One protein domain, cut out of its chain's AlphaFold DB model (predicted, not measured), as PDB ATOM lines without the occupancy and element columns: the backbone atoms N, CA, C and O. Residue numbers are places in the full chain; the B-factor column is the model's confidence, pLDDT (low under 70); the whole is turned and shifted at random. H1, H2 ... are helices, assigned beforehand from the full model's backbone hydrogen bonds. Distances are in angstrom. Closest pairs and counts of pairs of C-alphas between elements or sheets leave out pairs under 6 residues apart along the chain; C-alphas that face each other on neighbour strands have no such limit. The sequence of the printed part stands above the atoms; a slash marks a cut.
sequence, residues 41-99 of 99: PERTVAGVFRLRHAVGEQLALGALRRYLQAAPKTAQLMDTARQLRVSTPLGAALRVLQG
ATOM      1  N   PRO A  41     227.614 225.200 282.758       97.69
ATOM      2  CA  PRO A  41     227.312 223.794 282.521       97.69
ATOM      3  C   PRO A  41     227.340 223.403 281.033       97.69
ATOM      4  O   PRO A  41     227.892 222.354 280.689       97.69
ATOM      5  N   GLU A  42     226.814 224.240 280.138       98.19
ATOM      6  CA  GLU A  42     226.752 223.993 278.693       98.19
ATOM      7  C   GLU A  42     228.149 223.830 278.081       98.19
ATOM      8  O   GLU A  42     228.452 222.849 277.386       98.19
ATOM      9  N   ARG A  43     229.044 224.773 278.374       97.88
ATOM     10  CA  ARG A  43     230.427 224.782 277.904       97.88
ATOM     11  C   ARG A  43     231.262 223.717 278.594       97.88
ATOM     12  O   ARG A  43     232.185 223.199 277.948       97.88
ATOM     13  N   THR A  44     230.930 223.340 279.827       97.31
ATOM     14  CA  THR A  44     231.535 222.193 280.511       97.31
ATOM     15  C   THR A  44     231.212 220.902 279.763       97.31
ATOM     16  O   THR A  44     232.134 220.226 279.308       97.31
ATOM     17  N   VAL A  45     229.932 220.589 279.529       98.25
ATOM     18  CA  VAL A  45     229.516 219.362 278.821       98.25
ATOM     19  C   VAL A  45     230.094 219.319 277.406       98.25
ATOM     20  O   VAL A  45     230.725 218.331 277.023       98.25
ATOM     21  N   ALA A  46     229.968 220.404 276.637       98.31
ATOM     22  CA  ALA A  46     230.540 220.474 275.295       98.31
ATOM     23  C   ALA A  46     232.080 220.348 275.311       98.31
ATOM     24  O   ALA A  46     232.673 219.731 274.423       98.31
ATOM     25  N   GLY A  47     232.741 220.875 276.346       97.44
ATOM     26  CA  GLY A  47     234.176 220.714 276.580       97.44
ATOM     27  C   GLY A  47     234.584 219.259 276.814       97.44
ATOM     28  O   GLY A  47     235.537 218.791 276.189       97.44
ATOM     29  N   VAL A  48     233.836 218.522 277.640       97.62
ATOM     30  CA  VAL A  48     234.076 217.089 277.871       97.62
ATOM     31  C   VAL A  48     233.880 216.299 276.573       97.62
ATOM     32  O   VAL A  48     234.739 215.492 276.226       97.62
ATOM     33  N   PHE A  49     232.847 216.592 275.773       98.25
ATOM     34  CA  PHE A  49     232.671 215.976 274.446       98.25
ATOM     35  C   PHE A  49     233.827 216.280 273.486       98.25
ATOM     36  O   PHE A  49     234.249 215.407 272.721       98.25
ATOM     37  N   ARG A  50     234.372 217.501 273.523       97.00
ATOM     38  CA  ARG A  50     235.553 217.892 272.732       97.00
ATOM     39  C   ARG A  50     236.790 217.094 273.131       97.00
ATOM     40  O   ARG A  50     237.576 216.710 272.266       97.00
ATOM     41  N   LEU A  51     236.933 216.815 274.423       96.44
ATOM     42  CA  LEU A  51     238.051 216.077 275.004       96.44
ATOM     43  C   LEU A  51     237.782 214.581 275.205       96.44
ATOM     44  O   LEU A  51     238.631 213.906 275.776       96.44
ATOM     45  N   ARG A  52     236.662 214.027 274.722       96.00
ATOM     46  CA  ARG A  52     236.264 212.627 274.987       96.00
ATOM     47  C   ARG A  52     237.314 211.584 274.588       96.00
ATOM     48  O   ARG A  52     237.438 210.559 275.241       96.00
ATOM     49  N   HIS A  53     238.135 211.882 273.579       94.56
ATOM     50  CA  HIS A  53     239.267 211.041 273.172       94.56
ATOM     51  C   HIS A  53     240.398 210.985 274.218       94.56
ATOM     52  O   HIS A  53     241.179 210.044 274.222       94.56
ATOM     53  N   ALA A  54     240.498 211.993 275.085       94.25
ATOM     54  CA  ALA A  54     241.509 212.110 276.134       94.25
ATOM     55  C   ALA A  54     240.976 211.745 277.530       94.25
ATOM     56  O   ALA A  54     241.738 211.240 278.352       94.25
ATOM     57  N   VAL A  55     239.696 212.016 277.811       93.50
ATOM     58  CA  VAL A  55     239.074 211.768 279.130       93.50
ATOM     59  C   VAL A  55     238.170 210.531 279.173       93.50
ATOM     60  O   VAL A  55     237.769 210.107 280.252       93.50
ATOM     61  N   GLY A  56     237.870 209.940 278.015       96.38
ATOM     62  CA  GLY A  56     237.035 208.751 277.868       96.38
ATOM     63  C   GLY A  56     235.576 209.055 277.512       96.38
ATOM     64  O   GLY A  56     234.971 210.012 277.997       96.38
ATOM     65  N   GLU A  57     234.993 208.186 276.683       96.44
ATOM     66  CA  GLU A  57     233.608 208.306 276.202       96.44
ATOM     67  C   GLU A  57     232.586 208.230 277.350       96.44
ATOM     68  O   GLU A  57     231.636 209.009 277.403       96.44
ATOM     69  N   GLN A  58     232.811 207.341 278.324       97.06
ATOM     70  CA  GLN A  58     231.909 207.161 279.468       97.06
ATOM     71  C   GLN A  58     231.795 208.425 280.326       97.06
ATOM     72  O   GLN A  58     230.705 208.748 280.796       97.06
ATOM     73  N   LEU A  59     232.886 209.184 280.482       97.69
ATOM     74  CA  LEU A  59     232.850 210.450 281.211       97.69
ATOM     75  C   LEU A  59     232.026 211.503 280.460       97.69
ATOM     76  O   LEU A  59     231.250 212.224 281.083       97.69
ATOM     77  N   ALA A  60     232.149 211.570 279.131       98.00
ATOM     78  CA  ALA A  60     231.348 212.475 278.308       98.00
ATOM     79  C   ALA A  60     229.848 212.168 278.415       98.00
ATOM     80  O   ALA A  60     229.046 213.072 278.661       98.00
ATOM     81  N   LEU A  61     229.474 210.890 278.322       98.06
ATOM     82  CA  LEU A  61     228.088 210.454 278.496       98.06
ATOM     83  C   LEU A  61     227.577 210.710 279.921       98.06
ATOM     84  O   LEU A  61     226.453 211.175 280.094       98.06
ATOM     85  N   GLY A  62     228.402 210.457 280.941       97.94
ATOM     86  CA  GLY A  62     228.074 210.732 282.341       97.94
ATOM     87  C   GLY A  62     227.842 212.219 282.615       97.94
ATOM     88  O   GLY A  62     226.862 212.578 283.267       97.94
ATOM     89  N   ALA A  63     228.687 213.092 282.059       97.81
ATOM     90  CA  ALA A  63     228.522 214.540 282.157       97.81
ATOM     91  C   ALA A  63     227.204 215.006 281.518       97.81
ATOM     92  O   ALA A  63     226.478 215.794 282.124       97.81
ATOM     93  N   LEU A  64     226.857 214.477 280.337       98.31
ATOM     94  CA  LEU A  64     225.587 214.790 279.681       98.31
ATOM     95  C   LEU A  64     224.384 214.286 280.484       98.31
ATOM     96  O   LEU A  64     223.451 215.048 280.705       98.31
ATOM     97  N   ARG A  65     224.415 213.043 280.984       97.62
ATOM     98  CA  ARG A  65     223.350 212.508 281.853       97.62
ATOM     99  C   ARG A  65     223.131 213.386 283.082       97.62
ATOM    100  O   ARG A  65     221.997 213.741 283.376       97.62
ATOM    101  N   ARG A  66     224.212 213.777 283.764       97.12
ATOM    102  CA  ARG A  66     224.139 214.664 284.933       97.12
ATOM    103  C   ARG A  66     223.552 216.029 284.577       97.12
ATOM    104  O   ARG A  66     222.738 216.547 285.330       97.12
ATOM    105  N   TYR A  67     223.951 216.599 283.444       97.75
ATOM    106  CA  TYR A  67     223.407 217.867 282.963       97.75
ATOM    107  C   TYR A  67     221.899 217.785 282.686       97.75
ATOM    108  O   TYR A  67     221.152 218.675 283.084       97.75
ATOM    109  N   LEU A  68     221.443 216.692 282.068       97.06
ATOM    110  CA  LEU A  68     220.031 216.473 281.744       97.06
ATOM    111  C   LEU A  68     219.137 216.271 282.977       97.06
ATOM    112  O   LEU A  68     217.945 216.537 282.892       97.06
ATOM    113  N   GLN A  69     219.691 215.838 284.113       95.62
ATOM    114  CA  GLN A  69     218.950 215.675 285.372       95.62
ATOM    115  C   GLN A  69     218.668 216.996 286.111       95.62
ATOM    116  O   GLN A  69     217.900 216.997 287.070       95.62
ATOM    117  N   ALA A  70     219.309 218.098 285.718       91.44
ATOM    118  CA  ALA A  70     219.107 219.411 286.326       91.44
ATOM    119  C   ALA A  70     217.972 220.177 285.608       91.44
ATOM    120  O   ALA A  70     216.967 219.594 285.218       91.44
ATOM    121  N   ALA A  71     218.131 221.488 285.410       90.31
ATOM    122  CA  ALA A  71     217.287 222.297 284.530       90.31
ATOM    123  C   ALA A  71     218.037 222.567 283.206       90.31
ATOM    124  O   ALA A  71     218.619 223.646 283.046       90.31
ATOM    125  N   PRO A  72     218.114 221.583 282.284       93.75
ATOM    126  CA  PRO A  72     218.953 221.692 281.099       93.75
ATOM    127  C   PRO A  72     218.427 222.752 280.130       93.75
ATOM    128  O   PRO A  72     217.250 222.782 279.772       93.75
ATOM    129  N   LYS A  73     219.336 223.582 279.624       97.00
ATOM    130  CA  LYS A  73     219.091 224.527 278.531       97.00
ATOM    131  C   LYS A  73     219.623 223.935 277.230       97.00
ATOM    132  O   LYS A  73     220.595 224.414 276.649       97.00
ATOM    133  N   THR A  74     218.968 222.881 276.749       96.44
ATOM    134  CA  THR A  74     219.430 222.071 275.608       96.44
ATOM    135  C   THR A  74     219.732 222.887 274.345       96.44
ATOM    136  O   THR A  74     220.700 222.593 273.646       96.44
ATOM    137  N   ALA A  75     218.966 223.949 274.071       97.31
ATOM    138  CA  ALA A  75     219.261 224.867 272.968       97.31
ATOM    139  C   ALA A  75     220.634 225.552 273.136       97.31
ATOM    140  O   ALA A  75     221.466 225.496 272.232       97.31
ATOM    141  N   GLN A  76     220.918 226.091 274.329       98.06
ATOM    142  CA  GLN A  76     222.198 226.734 274.654       98.06
ATOM    143  C   GLN A  76     223.361 225.733 274.639       98.06
ATOM    144  O   GLN A  76     224.454 226.056 274.164       98.06
ATOM    145  N   LEU A  77     223.122 224.492 275.082       98.31
ATOM    146  CA  LEU A  77     224.100 223.411 274.969       98.31
ATOM    147  C   LEU A  77     224.458 223.138 273.504       98.31
ATOM    148  O   LEU A  77     225.639 223.053 273.163       98.31
ATOM    149  N   MET A  78     223.460 223.021 272.625       98.38
ATOM    150  CA  MET A  78     223.689 222.745 271.205       98.38
ATOM    151  C   MET A  78     224.356 223.916 270.474       98.38
ATOM    152  O   MET A  78     225.206 223.686 269.607       98.38
ATOM    153  N   ASP A  79     224.049 225.157 270.849       98.25
ATOM    154  CA  ASP A  79     224.721 226.343 270.314       98.25
ATOM    155  C   ASP A  79     226.194 226.395 270.718       98.25
ATOM    156  O   ASP A  79     227.075 226.587 269.872       98.25
ATOM    157  N   THR A  80     226.481 226.122 271.988       98.19
ATOM    158  CA  THR A  80     227.847 225.980 272.500       98.19
ATOM    159  C   THR A  80     228.587 224.827 271.811       98.19
ATOM    160  O   THR A  80     229.732 224.977 271.377       98.19
ATOM    161  N   ALA A  81     227.926 223.682 271.618       98.31
ATOM    162  CA  ALA A  81     228.491 222.525 270.929       98.31
ATOM    163  C   ALA A  81     228.851 222.829 269.468       98.31
ATOM    164  O   ALA A  81     229.884 222.364 268.978       98.31
ATOM    165  N   ARG A  82     228.040 223.633 268.768       98.25
ATOM    166  CA  ARG A  82     228.327 224.082 267.397       98.25
ATOM    167  C   ARG A  82     229.572 224.963 267.351       98.25
ATOM    168  O   ARG A  82     230.461 224.704 266.540       98.25
ATOM    169  N   GLN A  83     229.678 225.934 268.257       97.69
ATOM    170  CA  GLN A  83     230.847 226.817 268.356       97.69
ATOM    171  C   GLN A  83     232.137 226.038 268.663       97.69
ATOM    172  O   GLN A  83     233.201 226.345 268.125       97.69
ATOM    173  N   LEU A  84     232.039 224.965 269.454       97.12
ATOM    174  CA  LEU A  84     233.160 224.072 269.756       97.12
ATOM    175  C   LEU A  84     233.387 222.941 268.745       97.12
ATOM    176  O   LEU A  84     234.326 222.162 268.923       97.12
ATOM    177  N   ARG A  85     232.574 222.856 267.683       96.88
ATOM    178  CA  ARG A  85     232.638 221.818 266.637       96.88
ATOM    179  C   ARG A  85     232.456 220.389 267.169       96.88
ATOM    180  O   ARG A  85     233.110 219.454 266.716       96.88
ATOM    181  N   VAL A  86     231.552 220.223 268.130       97.88
ATOM    182  CA  VAL A  86     231.188 218.933 268.745       97.88
ATOM    183  C   VAL A  86     229.684 218.655 268.709       97.88
ATOM    184  O   VAL A  86     229.212 217.734 269.371       97.88
ATOM    185  N   SER A  87     228.926 219.415 267.917       98.31
ATOM    186  CA  SER A  87     227.472 219.260 267.783       98.31
ATOM    187  C   SER A  87     227.056 217.865 267.311       98.31
ATOM    188  O   SER A  87     226.071 217.340 267.814       98.31
ATOM    189  N   THR A  88     227.801 217.238 266.397       98.19
ATOM    190  CA  THR A  88     227.474 215.899 265.880       98.19
ATOM    191  C   THR A  88     227.525 214.807 266.959       98.19
ATOM    192  O   THR A  88     226.490 214.182 267.195       98.19
ATOM    193  N   PRO A  89     228.663 214.558 267.647       97.69
ATOM    194  CA  PRO A  89     228.711 213.526 268.683       97.69
ATOM    195  C   PRO A  89     227.802 213.854 269.873       97.69
ATOM    196  O   PRO A  89     227.148 212.959 270.404       97.69
ATOM    197  N   LEU A  90     227.698 215.130 270.260       98.38
ATOM    198  CA  LEU A  90     226.844 215.533 271.374       98.38
ATOM    199  C   LEU A  90     225.358 215.363 271.039       98.38
ATOM    200  O   LEU A  90     224.618 214.787 271.828       98.38
ATOM    201  N   GLY A  91     224.924 215.791 269.853       98.12
ATOM    202  CA  GLY A  91     223.540 215.648 269.402       98.12
ATOM    203  C   GLY A  91     223.125 214.191 269.180       98.12
ATOM    204  O   GLY A  91     221.963 213.840 269.379       98.12
ATOM    205  N   ALA A  92     224.058 213.314 268.795       97.75
ATOM    206  CA  ALA A  92     223.809 211.874 268.752       97.75
ATOM    207  C   ALA A  92     223.546 211.310 270.156       97.75
ATOM    208  O   ALA A  92     222.526 210.658 270.361       97.75
ATOM    209  N   ALA A  93     224.410 211.621 271.127       97.50
ATOM    210  CA  ALA A  93     224.233 211.181 272.510       97.50
ATOM    211  C   ALA A  93     222.952 211.748 273.144       97.50
ATOM    212  O   ALA A  93     222.225 211.030 273.823       97.50
ATOM    213  N   LEU A  94     222.645 213.017 272.877       96.94
ATOM    214  CA  LEU A  94     221.443 213.683 273.369       96.94
ATOM    215  C   LEU A  94     220.160 212.985 272.895       96.94
ATOM    216  O   LEU A  94     219.288 212.720 273.714       96.94
ATOM    217  N   ARG A  95     220.070 212.618 271.607       96.50
ATOM    218  CA  ARG A  95     218.916 211.873 271.064       96.50
ATOM    219  C   ARG A  95     218.716 210.514 271.730       96.50
ATOM    220  O   ARG A  95     217.580 210.114 271.919       96.50
ATOM    221  N   VAL A  96     219.800 209.823 272.084       96.06
ATOM    222  CA  VAL A  96     219.733 208.518 272.767       96.06
ATOM    223  C   VAL A  96     219.305 208.657 274.229       96.06
ATOM    224  O   VAL A  96     218.693 207.749 274.768       96.06
ATOM    225  N   LEU A  97     219.653 209.763 274.893       92.06
ATOM    226  CA  LEU A  97     219.343 209.972 276.313       92.06
ATOM    227  C   LEU A  97     217.993 210.659 276.560       92.06
ATOM    228  O   LEU A  97     217.546 210.688 277.704       92.06
ATOM    229  N   GLN A  98     217.391 211.257 275.529       83.50
ATOM    230  CA  GLN A  98     216.081 211.915 275.599       83.50
ATOM    231  C   GLN A  98     214.979 211.191 274.811       83.50
ATOM    232  O   GLN A  98     213.825 211.607 274.901       83.50
ATOM    233  N   GLY A  99     215.330 210.177 274.016       71.62
ATOM    234  CA  GLY A  99     214.381 209.242 273.406       71.62
ATOM    235  C   GLY A  99     214.122 208.067 274.332       71.62
ATOM    236  O   GLY A  99     212.964 207.608 274.349       71.62
TER     237      GLY A  99
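Overview. This is residues 41 to 99 of the 99 residues of an uncharacterized protein of Actinobacteria bacterium (UniProt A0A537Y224). Four helices make a compact, rounded body of two antiparallel pairs: H1 beside H3, and the helical hairpin of H4 and H5, with the two pairs set at steep angles to each other. The short helix H2 is at one end, at the turn from H1 to H3, and residues 69 to 73 cross from H3 to H4. The printed part has 59 residues with five named helices, H1 to H5 in order along the chain, and no named strand; the class is all helix. It is compact, with a radius of gyration of the C-alphas of 10.0 A, and it spans 27 by 22 by 19 A.

Arrangement. H3, residues 57 to 68, and H1, residues 41 to 50, touch at a shallow tilt of 18 degrees, opposite ways; their closest C-alphas, those of Val 48 and Ala 60, are 5.4 A apart. H2, residues 52 to 55, is close to H3 but not clearly touching; the closest C-alphas, those of Arg 52 and Ala 60, are 5.9 A apart. H1 also touches H4, residues 74 to 83, at a steep tilt of 46 degrees, the same way, with the C-alphas of Glu 42 and Leu 77 closest at 4.6 A. H4 and H5, residues 87 to 98, form a helical hairpin, a shallow tilt of 20 degrees, opposite ways; H5 touches H4 with residues 87 to 91 alone, and the closest C-alphas, those of Ala 81 and Ser 87, are 4.6 A apart. H3 and H5 only just touch, with 3 pairs of C-alphas within 8 A, at a steep tilt of 61 degrees; the closest are those of Leu 61 and Ala 93, 7.2 A apart. H1 and H5 only just touch too, with 3 pairs of C-alphas within 8 A, the closest being those of Phe 49 and Leu 90, 6.6 A apart. H3 and H4 are only just apart, at 8.3 A, and H2 is apart from H4 and H5. In H1, H3, H4 and H5 every O i to N i+4 pair is within hydrogen-bond range; H2 is too short for such a pair.

Along the chain. H3 is 16.8 A from first to last C-alpha and begins with C-alpha 57 at (233.608, 208.306, 276.202). H5 is 15.6 A long and ends with C-alpha 98 at (216.081, 211.915, 275.599). H1, 14.1 A, begins with C-alpha 41 at (227.312, 223.794, 282.521). H4 is 14.3 A long and H2 5.1 A.

Size, cuts and confidence. The two C-alphas farthest apart, those of Ala 54 and Ala 71, are 27.6 A apart. The printed part has no cut, and the four links between helices are tight. The mean pLDDT of the printed part is 96.3, and no printed residue is under 70.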